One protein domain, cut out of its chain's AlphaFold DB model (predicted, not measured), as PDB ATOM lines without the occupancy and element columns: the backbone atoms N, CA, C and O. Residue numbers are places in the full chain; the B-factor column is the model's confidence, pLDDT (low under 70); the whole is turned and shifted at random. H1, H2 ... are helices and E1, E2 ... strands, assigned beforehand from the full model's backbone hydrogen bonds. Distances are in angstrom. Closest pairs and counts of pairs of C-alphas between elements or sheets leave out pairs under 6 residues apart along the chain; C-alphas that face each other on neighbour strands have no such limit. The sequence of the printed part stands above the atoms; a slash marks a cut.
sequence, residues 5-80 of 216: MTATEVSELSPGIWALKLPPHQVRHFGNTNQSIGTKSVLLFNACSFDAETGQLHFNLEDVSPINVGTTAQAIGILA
ATOM      1  N   MET A   5     -36.453 -47.005  -0.358       89.75
ATOM      2  CA  MET A   5     -37.222 -45.769  -0.342       89.75
ATOM      3  C   MET A   5     -37.956 -45.581  -1.671       89.75
ATOM      4  O   MET A   5     -37.467 -45.976  -2.730       89.75
ATOM      5  N   THR A   6     -39.126 -44.950  -1.600       91.94
ATOM      6  CA  THR A   6     -39.945 -44.605  -2.765       91.94
ATOM      7  C   THR A   6     -40.174 -43.102  -2.774       91.94
ATOM      8  O   THR A   6     -40.740 -42.555  -1.826       91.94
ATOM      9  N   ALA A   7     -39.745 -42.431  -3.842       91.50
ATOM     10  CA  ALA A   7     -40.145 -41.058  -4.121       91.50
ATOM     11  C   ALA A   7     -41.426 -41.067  -4.962       91.50
ATOM     12  O   ALA A   7     -41.521 -41.799  -5.946       91.50
ATOM     13  N   THR A   8     -42.402 -40.252  -4.571       90.81
ATOM     14  CA  THR A   8     -43.682 -40.072  -5.272       90.81
ATOM     15  C   THR A   8     -43.701 -38.745  -6.026       90.81
ATOM     16  O   THR A   8     -42.915 -37.849  -5.711       90.81
ATOM     17  N   GLU A   9     -44.634 -38.591  -6.968       90.88
ATOM     18  CA  GLU A   9     -44.767 -37.377  -7.797       90.88
ATOM     19  C   GLU A   9     -43.497 -37.095  -8.623       90.88
ATOM     20  O   GLU A   9     -43.073 -35.947  -8.780       90.88
ATOM     21  N   VAL A  10     -42.858 -38.157  -9.120       94.25
ATOM     22  CA  VAL A  10     -41.627 -38.067  -9.907       94.25
ATOM     23  C   VAL A  10     -41.976 -37.834 -11.372       94.25
ATOM     24  O   VAL A  10     -42.762 -38.570 -11.962       94.25
ATOM     25  N   SER A  11     -41.374 -36.806 -11.967       93.50
ATOM     26  CA  SER A  11     -41.513 -36.477 -13.386       93.50
ATOM     27  C   SER A  11     -40.176 -36.676 -14.086       93.50
ATOM     28  O   SER A  11     -39.181 -36.050 -13.726       93.50
ATOM     29  N   GLU A  12     -40.142 -37.541 -15.094       94.25
ATOM     30  CA  GLU A  12     -38.960 -37.710 -15.937       94.25
ATOM     31  C   GLU A  12     -38.778 -36.487 -16.848       94.25
ATOM     32  O   GLU A  12     -39.698 -36.082 -17.560       94.25
ATOM     33  N   LEU A  13     -37.599 -35.863 -16.784       92.12
ATOM     34  CA  LEU A  13     -37.229 -34.716 -17.623       92.12
ATOM     35  C   LEU A  13     -36.518 -35.177 -18.899       92.12
ATOM     36  O   LEU A  13     -36.685 -34.588 -19.965       92.12
ATOM     37  N   SER A  14     -35.706 -36.222 -18.766       91.00
ATOM     38  CA  SER A  14     -35.039 -36.949 -19.842       91.00
ATOM     39  C   SER A  14     -34.652 -38.335 -19.318       91.00
ATOM     40  O   SER A  14     -34.579 -38.491 -18.100       91.00
ATOM     41  N   PRO A  15     -34.333 -39.313 -20.182       89.50
ATOM     42  CA  PRO A  15     -33.885 -40.630 -19.732       89.50
ATOM     43  C   PRO A  15     -32.776 -40.533 -18.677       89.50
ATOM     44  O   PRO A  15     -31.740 -39.906 -18.915       89.50
ATOM     45  N   GLY A  16     -33.021 -41.104 -17.495       90.50
ATOM     46  CA  GLY A  16     -32.083 -41.076 -16.365       90.50
ATOM     47  C   GLY A  16     -32.009 -39.749 -15.595       90.50
ATOM     48  O   GLY A  16     -31.128 -39.594 -14.750       90.50
ATOM     49  N   ILE A  17     -32.890 -38.780 -15.869       95.38
ATOM     50  CA  ILE A  17     -32.975 -37.504 -15.147       95.38
ATOM     51  C   ILE A  17     -34.422 -37.228 -14.748       95.38
ATOM     52  O   ILE A  17     -35.310 -37.082 -15.589       95.38
ATOM     53  N   TRP A  18     -34.642 -37.042 -13.450       96.75
ATOM     54  CA  TRP A  18     -35.973 -36.855 -12.883       96.75
ATOM     55  C   TRP A  18     -36.076 -35.575 -12.060       96.75
ATOM     56  O   TRP A  18     -35.152 -35.185 -11.349       96.75
ATOM     57  N   ALA A  19     -37.237 -34.937 -12.108       96.56
ATOM     58  CA  ALA A  19     -37.678 -33.962 -11.128       96.56
ATOM     59  C   ALA A  19     -38.489 -34.681 -10.045       96.56
ATOM     60  O   ALA A  19     -39.441 -35.396 -10.350       96.56
ATOM     61  N   LEU A  20     -38.132 -34.469  -8.780       95.69
ATOM     62  CA  LEU A  20     -38.852 -35.027  -7.639       95.69
ATOM     63  C   LEU A  20     -38.976 -34.009  -6.504       95.69
ATOM     64  O   LEU A  20     -38.272 -32.993  -6.454       95.69
ATOM     65  N   LYS A  21     -39.886 -34.287  -5.572       94.69
ATOM     66  CA  LYS A  21     -40.119 -33.449  -4.398       94.69
ATOM     67  C   LYS A  21     -39.464 -34.073  -3.172       94.69
ATOM     68  O   LYS A  21     -39.982 -35.023  -2.598       94.69
ATOM     69  N   LEU A  22     -38.327 -33.518  -2.762       93.38
ATOM     70  CA  LEU A  22     -37.575 -33.982  -1.604       93.38
ATOM     71  C   LEU A  22     -37.082 -32.792  -0.765       93.38
ATOM     72  O   LEU A  22     -36.201 -32.047  -1.204       93.38
ATOM     73  N   PRO A  23     -37.655 -32.564   0.434       91.56
ATOM     74  CA  PRO A  23     -37.232 -31.493   1.324       91.56
ATOM     75  C   PRO A  23     -35.740 -31.564   1.691       91.56
ATOM     76  O   PRO A  23     -35.216 -32.661   1.896       91.56
ATOM     77  N   PRO A  24     -35.062 -30.422   1.911       87.88
ATOM     78  CA  PRO A  24     -33.629 -30.400   2.216       87.88
ATOM     79  C   PRO A  24     -33.226 -31.229   3.440       87.88
ATOM     80  O   PRO A  24     -32.125 -31.764   3.493       87.88
ATOM     81  N   HIS A  25     -34.099 -31.343   4.445       83.50
ATOM     82  CA  HIS A  25     -33.827 -32.179   5.617       83.50
ATOM     83  C   HIS A  25     -33.827 -33.676   5.276       83.50
ATOM     84  O   HIS A  25     -33.009 -34.401   5.824       83.50
ATOM     85  N   GLN A  26     -34.664 -34.117   4.330       88.69
ATOM     86  CA  GLN A  26     -34.661 -35.499   3.850       88.69
ATOM     87  C   GLN A  26     -33.444 -35.784   2.978       88.69
ATOM     88  O   GLN A  26     -32.804 -36.813   3.141       88.69
ATOM     89  N   VAL A  27     -33.065 -34.834   2.117       89.81
ATOM     90  CA  VAL A  27     -31.862 -34.939   1.276       89.81
ATOM     91  C   VAL A  27     -30.600 -35.174   2.118       89.81
ATOM     92  O   VAL A  27     -29.746 -35.973   1.747       89.81
ATOM     93  N   ARG A  28     -30.498 -34.534   3.290       86.38
ATOM     94  CA  ARG A  28     -29.367 -34.720   4.216       86.38
ATOM     95  C   ARG A  28     -29.290 -36.121   4.830       86.38
ATOM     96  O   ARG A  28     -28.235 -36.488   5.335       86.38
ATOM     97  N   HIS A  29     -30.362 -36.915   4.790       86.19
ATOM     98  CA  HIS A  29     -30.309 -38.303   5.255       86.19
ATOM     99  C   HIS A  29     -29.522 -39.221   4.309       86.19
ATOM    100  O   HIS A  29     -29.023 -40.241   4.770       86.19
ATOM    101  N   PHE A  30     -29.350 -38.849   3.034       86.75
ATOM    102  CA  PHE A  30     -28.535 -39.614   2.073       86.75
ATOM    103  C   PHE A  30     -27.040 -39.280   2.160       86.75
ATOM    104  O   PHE A  30     -26.227 -39.874   1.461       86.75
ATOM    105  N   GLY A  31     -26.658 -38.309   2.991       84.88
ATOM    106  CA  GLY A  31     -25.269 -37.911   3.175       84.88
ATOM    107  C   GLY A  31     -25.097 -36.409   3.365       84.88
ATOM    108  O   GLY A  31     -26.020 -35.610   3.192       84.88
ATOM    109  N   ASN A  32     -23.873 -36.022   3.713       77.00
ATOM    110  CA  ASN A  32     -23.490 -34.622   3.840       77.00
ATOM    111  C   ASN A  32     -22.930 -34.109   2.515       77.00
ATOM    112  O   ASN A  32     -22.105 -34.767   1.884       77.00
ATOM    113  N   THR A  33     -23.322 -32.896   2.128       78.88
ATOM    114  CA  THR A  33     -22.676 -32.166   1.037       78.88
ATOM    115  C   THR A  33     -21.828 -31.045   1.615       78.88
ATOM    116  O   THR A  33     -22.256 -30.311   2.504       78.88
ATOM    117  N   ASN A  34     -20.624 -30.863   1.072       71.62
ATOM    118  CA  ASN A  34     -19.741 -29.757   1.461       71.62
ATOM    119  C   ASN A  34     -20.172 -28.412   0.851       71.62
ATOM    120  O   ASN A  34     -19.530 -27.388   1.084       71.62
ATOM    121  N   GLN A  35     -21.223 -28.416   0.025       67.06
ATOM    122  CA  GLN A  35     -21.712 -27.256  -0.710       67.06
ATOM    123  C   GLN A  35     -23.247 -27.239  -0.744       67.06
ATOM    124  O   GLN A  35     -23.899 -28.280  -0.846       67.06
ATOM    125  N   SER A  36     -23.804 -26.031  -0.650       80.75
ATOM    126  CA  SER A  36     -25.220 -25.721  -0.853       80.75
ATOM    127  C   SER A  36     -25.282 -24.502  -1.766       80.75
ATOM    128  O   SER A  36     -24.998 -23.380  -1.347       80.75
ATOM    129  N   ILE A  37     -25.550 -24.742  -3.046       86.00
ATOM    130  CA  ILE A  37     -25.609 -23.711  -4.081       86.00
ATOM    131  C   ILE A  37     -26.985 -23.778  -4.745       86.00
ATOM    132  O   ILE A  37     -27.411 -24.823  -5.233       86.00
ATOM    133  N   GLY A  38     -27.678 -22.641  -4.790       89.62
ATOM    134  CA  GLY A  38     -28.981 -22.524  -5.442       89.62
ATOM    135  C   GLY A  38     -30.154 -23.084  -4.630       89.62
ATOM    136  O   GLY A  38     -30.053 -23.396  -3.446       89.62
ATOM    137  N   THR A  39     -31.319 -23.152  -5.275       92.69
ATOM    138  CA  THR A  39     -32.599 -23.455  -4.614       92.69
ATOM    139  C   THR A  39     -33.007 -24.924  -4.689       92.69
ATOM    140  O   THR A  39     -33.838 -25.351  -3.885       92.69
ATOM    141  N   LYS A  40     -32.434 -25.705  -5.612       94.75
ATOM    142  CA  LYS A  40     -32.794 -27.111  -5.854       94.75
ATOM    143  C   LYS A  40     -31.716 -28.062  -5.352       94.75
ATOM    144  O   LYS A  40     -30.528 -27.802  -5.529       94.75
ATOM    145  N   SER A  41     -32.136 -29.175  -4.764       95.38
ATOM    146  CA  SER A  41     -31.226 -30.267  -4.413       95.38
ATOM    147  C   SER A  41     -30.877 -31.092  -5.652       95.38
ATOM    148  O   SER A  41     -31.675 -31.178  -6.582       95.38
ATOM    149  N   VAL A  42     -29.693 -31.698  -5.670       95.38
ATOM    150  CA  VAL A  42     -29.258 -32.603  -6.740       95.38
ATOM    151  C   VAL A  42     -28.802 -33.907  -6.105       95.38
ATOM    152  O   VAL A  42     -27.942 -33.898  -5.224       95.38
ATOM    153  N   LEU A  43     -29.404 -35.006  -6.544       95.00
ATOM    154  CA  LEU A  43     -29.169 -36.365  -6.077       95.00
ATOM    155  C   LEU A  43     -28.608 -37.191  -7.229       95.00
ATOM    156  O   LEU A  43     -29.124 -37.136  -8.345       95.00
ATOM    157  N   LEU A  44     -27.576 -37.965  -6.935       95.00
ATOM    158  CA  LEU A  44     -27.011 -38.955  -7.833       95.00
ATOM    159  C   LEU A  44     -27.479 -40.342  -7.392       95.00
ATOM    160  O   LEU A  44     -27.306 -40.696  -6.228       95.00
ATOM    161  N   PHE A  45     -28.064 -41.099  -8.312       94.31
ATOM    162  CA  PHE A  45     -28.555 -42.457  -8.102       94.31
ATOM    163  C   PHE A  45     -27.602 -43.446  -8.774       94.31
ATOM    164  O   PHE A  45     -27.387 -43.362  -9.979       94.31
ATOM    165  N   ASN A  46     -27.044 -44.390  -8.023       90.50
ATOM    166  CA  ASN A  46     -26.244 -45.489  -8.573       90.50
ATOM    167  C   ASN A  46     -27.144 -46.580  -9.163       90.50
ATOM    168  O   ASN A  46     -26.838 -47.142 -10.211       90.50
ATOM    169  N   ALA A  47     -28.272 -46.841  -8.503       88.88
ATOM    170  CA  ALA A  47     -29.303 -47.759  -8.952       88.88
ATOM    171  C   ALA A  47     -30.680 -47.233  -8.534       88.88
ATOM    172  O   ALA A  47     -30.905 -46.871  -7.378       88.88
ATOM    173  N   CYS A  48     -31.616 -47.194  -9.479       92.62
ATOM    174  CA  CYS A  48     -33.017 -46.904  -9.206       92.62
ATOM    175  C   CYS A  48     -33.916 -47.519 -10.280       92.62
ATOM    176  O   CYS A  48     -33.482 -47.747 -11.407       92.62
ATOM    177  N   SER A  49     -35.180 -47.745  -9.935       92.56
ATOM    178  CA  SER A  49     -36.225 -48.172 -10.864       92.56
ATOM    179  C   SER A  49     -37.290 -47.089 -10.932       92.56
ATOM    180  O   SER A  49     -37.881 -46.750  -9.905       92.56
ATOM    181  N   PHE A  50     -37.521 -46.544 -12.124       92.75
ATOM    182  CA  PHE A  50     -38.590 -45.583 -12.370       92.75
ATOM    183  C   PHE A  50     -39.810 -46.303 -12.942       92.75
ATOM    184  O   PHE A  50     -39.698 -47.019 -13.932       92.75
ATOM    185  N   ASP A  51     -40.960 -46.103 -12.313       91.75
ATOM    186  CA  ASP A  51     -42.255 -46.546 -12.809       91.75
ATOM    187  C   ASP A  51     -43.005 -45.335 -13.379       91.75
ATOM    188  O   ASP A  51     -43.479 -44.461 -12.643       91.75
ATOM    189  N   ALA A  52     -43.091 -45.284 -14.709       87.88
ATOM    190  CA  ALA A  52     -43.744 -44.202 -15.436       87.88
ATOM    191  C   ALA A  52     -45.275 -44.217 -15.291       87.88
ATOM    192  O   ALA A  52     -45.897 -43.163 -15.427       87.88
ATOM    193  N   GLU A  53     -45.889 -45.373 -15.008       88.25
ATOM    194  CA  GLU A  53     -47.342 -45.475 -14.834       88.25
ATOM    195  C   GLU A  53     -47.776 -44.869 -13.499       88.25
ATOM    196  O   GLU A  53     -48.789 -44.170 -13.423       88.25
ATOM    197  N   THR A  54     -46.991 -45.102 -12.444       89.25
ATOM    198  CA  THR A  54     -47.302 -44.616 -11.091       89.25
ATOM    199  C   THR A  54     -46.585 -43.315 -10.723       89.25
ATOM    200  O   THR A  54     -46.926 -42.693  -9.712       89.25
ATOM    201  N   GLY A  55     -45.613 -42.873 -11.529       91.12
ATOM    202  CA  GLY A  55     -44.800 -41.687 -11.250       91.12
ATOM    203  C   GLY A  55     -43.940 -41.864  -9.997       91.12
ATOM    204  O   GLY A  55     -43.812 -40.933  -9.191       91.12
ATOM    205  N   GLN A  56     -43.407 -43.074  -9.798       93.88
ATOM    206  CA  GLN A  56     -42.632 -43.448  -8.616       93.88
ATOM    207  C   GLN A  56     -41.194 -43.805  -8.976       93.88
ATOM    208  O   GLN A  56     -40.923 -44.440  -9.991       93.88
ATOM    209  N   LEU A  57     -40.259 -43.406  -8.114       93.69
ATOM    210  CA  LEU A  57     -38.853 -43.789  -8.215       93.69
ATOM    211  C   LEU A  57     -38.467 -44.602  -6.983       93.69
ATOM    212  O   LEU A  57     -38.533 -44.100  -5.858       93.69
ATOM    213  N   HIS A  58     -38.047 -45.843  -7.204       93.56
ATOM    214  CA  HIS A  58     -37.630 -46.774  -6.161       93.56
ATOM    215  C   HIS A  58     -36.111 -46.902  -6.132       93.56
ATOM    216  O   HIS A  58     -35.484 -47.096  -7.173       93.56
ATOM    217  N   PHE A  59     -35.518 -46.828  -4.945       92.75
ATOM    218  CA  PHE A  59     -34.067 -46.923  -4.763       92.75
ATOM    219  C   PHE A  59     -33.713 -47.308  -3.326       92.75
ATOM    220  O   PHE A  59     -34.522 -47.144  -2.411       92.75
ATOM    221  N   ASN A  60     -32.495 -47.801  -3.110       88.81
ATOM    222  CA  ASN A  60     -31.982 -48.032  -1.761       88.81
ATOM    223  C   ASN A  60     -31.289 -46.776  -1.231       88.81
ATOM    224  O   ASN A  60     -30.710 -46.009  -1.997       88.81
ATOM    225  N   LEU A  61     -31.298 -46.581   0.090       86.81
ATOM    226  CA  LEU A  61     -30.611 -45.440   0.716       86.81
ATOM    227  C   LEU A  61     -29.104 -45.395   0.412       86.81
ATOM    228  O   LEU A  61     -28.537 -44.313   0.330       86.81
ATOM    229  N   GLU A  62     -28.469 -46.557   0.254       87.75
ATOM    230  CA  GLU A  62     -27.039 -46.685  -0.060       87.75
ATOM    231  C   GLU A  62     -26.701 -46.387  -1.530       87.75
ATOM    232  O   GLU A  62     -25.558 -46.064  -1.848       87.75
ATOM    233  N   ASP A  63     -27.707 -46.414  -2.408       90.38
ATOM    234  CA  ASP A  63     -27.561 -46.167  -3.843       90.38
ATOM    235  C   ASP A  63     -27.803 -44.697  -4.210       90.38
ATOM    236  O   ASP A  63     -27.925 -44.366  -5.389       90.38
ATOM    237  N   VAL A  64     -27.884 -43.802  -3.221       93.50
ATOM    238  CA  VAL A  64     -28.137 -42.374  -3.433       93.50
ATOM    239  C   VAL A  64     -27.089 -41.534  -2.738       93.50
ATOM    240  O   VAL A  64     -26.801 -41.709  -1.562       93.50
ATOM    241  N   SER A  65     -26.538 -40.571  -3.468       93.56
ATOM    242  CA  SER A  65     -25.581 -39.603  -2.941       93.56
ATOM    243  C   SER A  65     -26.023 -38.182  -3.285       93.56
ATOM    244  O   SER A  65     -26.220 -37.867  -4.463       93.56
ATOM    245  N   PRO A  66     -26.184 -37.282  -2.302       93.44
ATOM    246  CA  PRO A  66     -26.482 -35.894  -2.596       93.44
ATOM    247  C   PRO A  66     -25.224 -35.216  -3.153       93.44
ATOM    248  O   PRO A  66     -24.153 -35.275  -2.557       93.44
ATOM    249  N   ILE A  67     -25.353 -34.550  -4.300       93.25
ATOM    250  CA  ILE A  67     -24.304 -33.681  -4.862       93.25
ATOM    251  C   ILE A  67     -24.465 -32.263  -4.305       93.25
ATOM    252  O   ILE A  67     -23.488 -31.583  -3.996       93.25
ATOM    253  N   ASN A  68     -25.715 -31.817  -4.163       93.88
ATOM    254  CA  ASN A  68     -26.063 -30.488  -3.679       93.88
ATOM    255  C   ASN A  68     -27.339 -30.540  -2.839       93.88
ATOM    256  O   ASN A  68     -28.308 -31.196  -3.223       93.88
ATOM    257  N   VAL A  69     -27.377 -29.784  -1.741       92.94
ATOM    258  CA  VAL A  69     -28.603 -29.579  -0.957       92.94
ATOM    259  C   VAL A  69     -29.112 -28.165  -1.194       92.94
ATOM    260  O   VAL A  69     -28.464 -27.196  -0.804       92.94
ATOM    261  N   GLY A  70     -30.275 -28.052  -1.832       91.81
ATOM    262  CA  GLY A  70     -30.943 -26.776  -2.065       91.81
ATOM    263  C   GLY A  70     -31.709 -26.278  -0.839       91.81
ATOM    264  O   GLY A  70     -31.708 -26.887   0.232       91.81
ATOM    265  N   THR A  71     -32.405 -25.157  -1.008       90.06
ATOM    266  CA  THR A  71     -33.236 -24.541   0.041       90.06
ATOM    267  C   THR A  71     -34.728 -24.846  -0.098       90.06
ATOM    268  O   THR A  71     -35.486 -24.613   0.841       90.06
ATOM    269  N   THR A  72     -35.165 -25.382  -1.239       94.06
ATOM    270  CA  THR A  72     -36.569 -25.723  -1.510       94.06
ATOM    271  C   THR A  72     -36.790 -27.233  -1.497       94.06
ATOM    272  O   THR A  72     -35.842 -28.013  -1.486       94.06
ATOM    273  N   ALA A  73     -38.054 -27.661  -1.528       93.69
ATOM    274  CA  ALA A  73     -38.406 -29.075  -1.644       93.69
ATOM    275  C   ALA A  73     -38.233 -29.644  -3.063       93.69
ATOM    276  O   ALA A  73     -38.602 -30.787  -3.295       93.69
ATOM    277  N   GLN A  74     -37.725 -28.869  -4.025       94.88
ATOM    278  CA  GLN A  74     -37.476 -29.366  -5.375       94.88
ATOM    279  C   GLN A  74     -36.095 -30.015  -5.457       94.88
ATOM    280  O   GLN A  74     -35.090 -29.408  -5.071       94.88
ATOM    281  N   ALA A  75     -36.045 -31.224  -6.007       96.00
ATOM    282  CA  ALA A  75     -34.818 -31.965  -6.231       96.00
ATOM    283  C   ALA A  75     -34.744 -32.491  -7.671       96.00
ATOM    284  O   ALA A  75     -35.762 -32.743  -8.317       96.00
ATOM    285  N   ILE A  76     -33.517 -32.622  -8.165       96.75
ATOM    286  CA  ILE A  76     -33.195 -33.245  -9.445       96.75
ATOM    287  C   ILE A  76     -32.456 -34.540  -9.138       96.75
ATOM    288  O   ILE A  76     -31.451 -34.521  -8.429       96.75
ATOM    289  N   GLY A  77     -32.970 -35.647  -9.653       95.88
ATOM    290  CA  GLY A  77     -32.313 -36.940  -9.631       95.88
ATOM    291  C   GLY A  77     -31.597 -37.208 -10.938       95.88
ATOM    292  O   GLY A  77     -32.152 -36.928 -11.995       95.88
ATOM    293  N   ILE A  78     -30.382 -37.735 -10.861       95.88
ATOM    294  CA  ILE A  78     -29.565 -38.104 -12.016       95.88
ATOM    295  C   ILE A  78     -29.079 -39.533 -11.801       95.88
ATOM    296  O   ILE A  78     -28.488 -39.824 -10.764       95.88
ATOM    297  N   LEU A  79     -29.314 -40.419 -12.761       94.75
ATOM    298  CA  LEU A  79     -28.741 -41.759 -12.766       94.75
ATOM    299  C   LEU A  79     -27.255 -41.678 -13.147       94.75
ATOM    300  O   LEU A  79     -26.903 -41.117 -14.183       94.75
ATOM    301  N   ALA A  80     -26.380 -42.230 -12.308       87.12
ATOM    302  CA  ALA A  80     -24.927 -42.166 -12.460       87.12
ATOM    303  C   ALA A  80     -24.402 -42.973 -13.655       87.12
ATOM    304  O   ALA A  80     -23.296 -42.733 -14.133       87.12
TER     305      ALA A  80
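This is residues 5 to 80 of the 216 residues of an uncharacterized protein of Maritimibacter alkaliphilus HTCC2654 (UniProt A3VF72). A strongly twisted wall of five strands, E2, E3, E8, E4 and E7, has a smaller sheet of three, E1, E6 and E5, partly face to face with it, the strands of the two crossed. The short helix H1 lies over the same side of the wall, near E4 and E7; the loop around Asn 34 and the turn of the E5 and E6 hairpin make the two ends of the longest axis. The printed part has 76 residues with one named helix and eight named strands, in the order E1 E2 E3 H1 E4 E5 E6 E7 E8. The large sheet, in the order E2 E3 E8 E4 E7, is mixed, and the small one, E1 E6 E5, is antiparallel. The class is mostly strand, and the whole is compact, with a radius of gyration of the C-alphas of 11.2 A and spans of 34 by 22 by 19 A, only just elongated.

E1, residues 5 to 7, is antiparallel to E6, residues 56 to 60, with N 5 and O 59 2.8 A apart, within hydrogen-bond range. E2, residues 11 to 14, and E3, residues 17 to 21, form a hairpin, with N 19 and O 11 at 2.8 A. The closest C-alphas of E1 and E3, those of Ala 7 and Leu 20, are 7.1 A apart. E3 is antiparallel to E8, residues 74 to 79, with N 77 and O 18 at 2.8 A. H1, residues 24 to 30, is on the large sheet at a height of 8.3 A, over E4, residues 41 to 45, and runs along the strands, at 21 degrees to E4 on the local plane. In H1, 1 of 3 O i to N i+4 pairs and 3 of 4 O i to N i+3 pairs are within hydrogen-bond range. E4 is parallel to E8, with N 43 and O 76 at 2.8 A, and antiparallel to E7, residues 64 to 68, with N 44 and O 65 at 2.8 A. The closest C-alphas of H1 and E7, those of Phe 30 and Ser 65, are 5.8 A apart. E5, residues 49 to 51, and E6 form a hairpin, with N 49 and O 58 at 2.9 A. E6 and E7 meet only through their link.

E1 begins at C-alpha 5, (-37.222, -45.769, -0.342). E3 and E6 each measure 13.5 A from first to last C-alpha, E4 13.0 A, E7 12.1 A and H1 10.5 A. E8, the longest strand by residues, measures 16.9 A and ends at C-alpha 79, (-28.741, -41.759, -12.766).

The two C-alphas farthest apart, those of Asn 34 and Glu 53, are 35.7 A apart. The printed part has no cut and no long link; the link from H1 to E4, 10 residues, is short, and the others are tight. The mean pLDDT of the printed part is 90.7, and residue 35 is under 70.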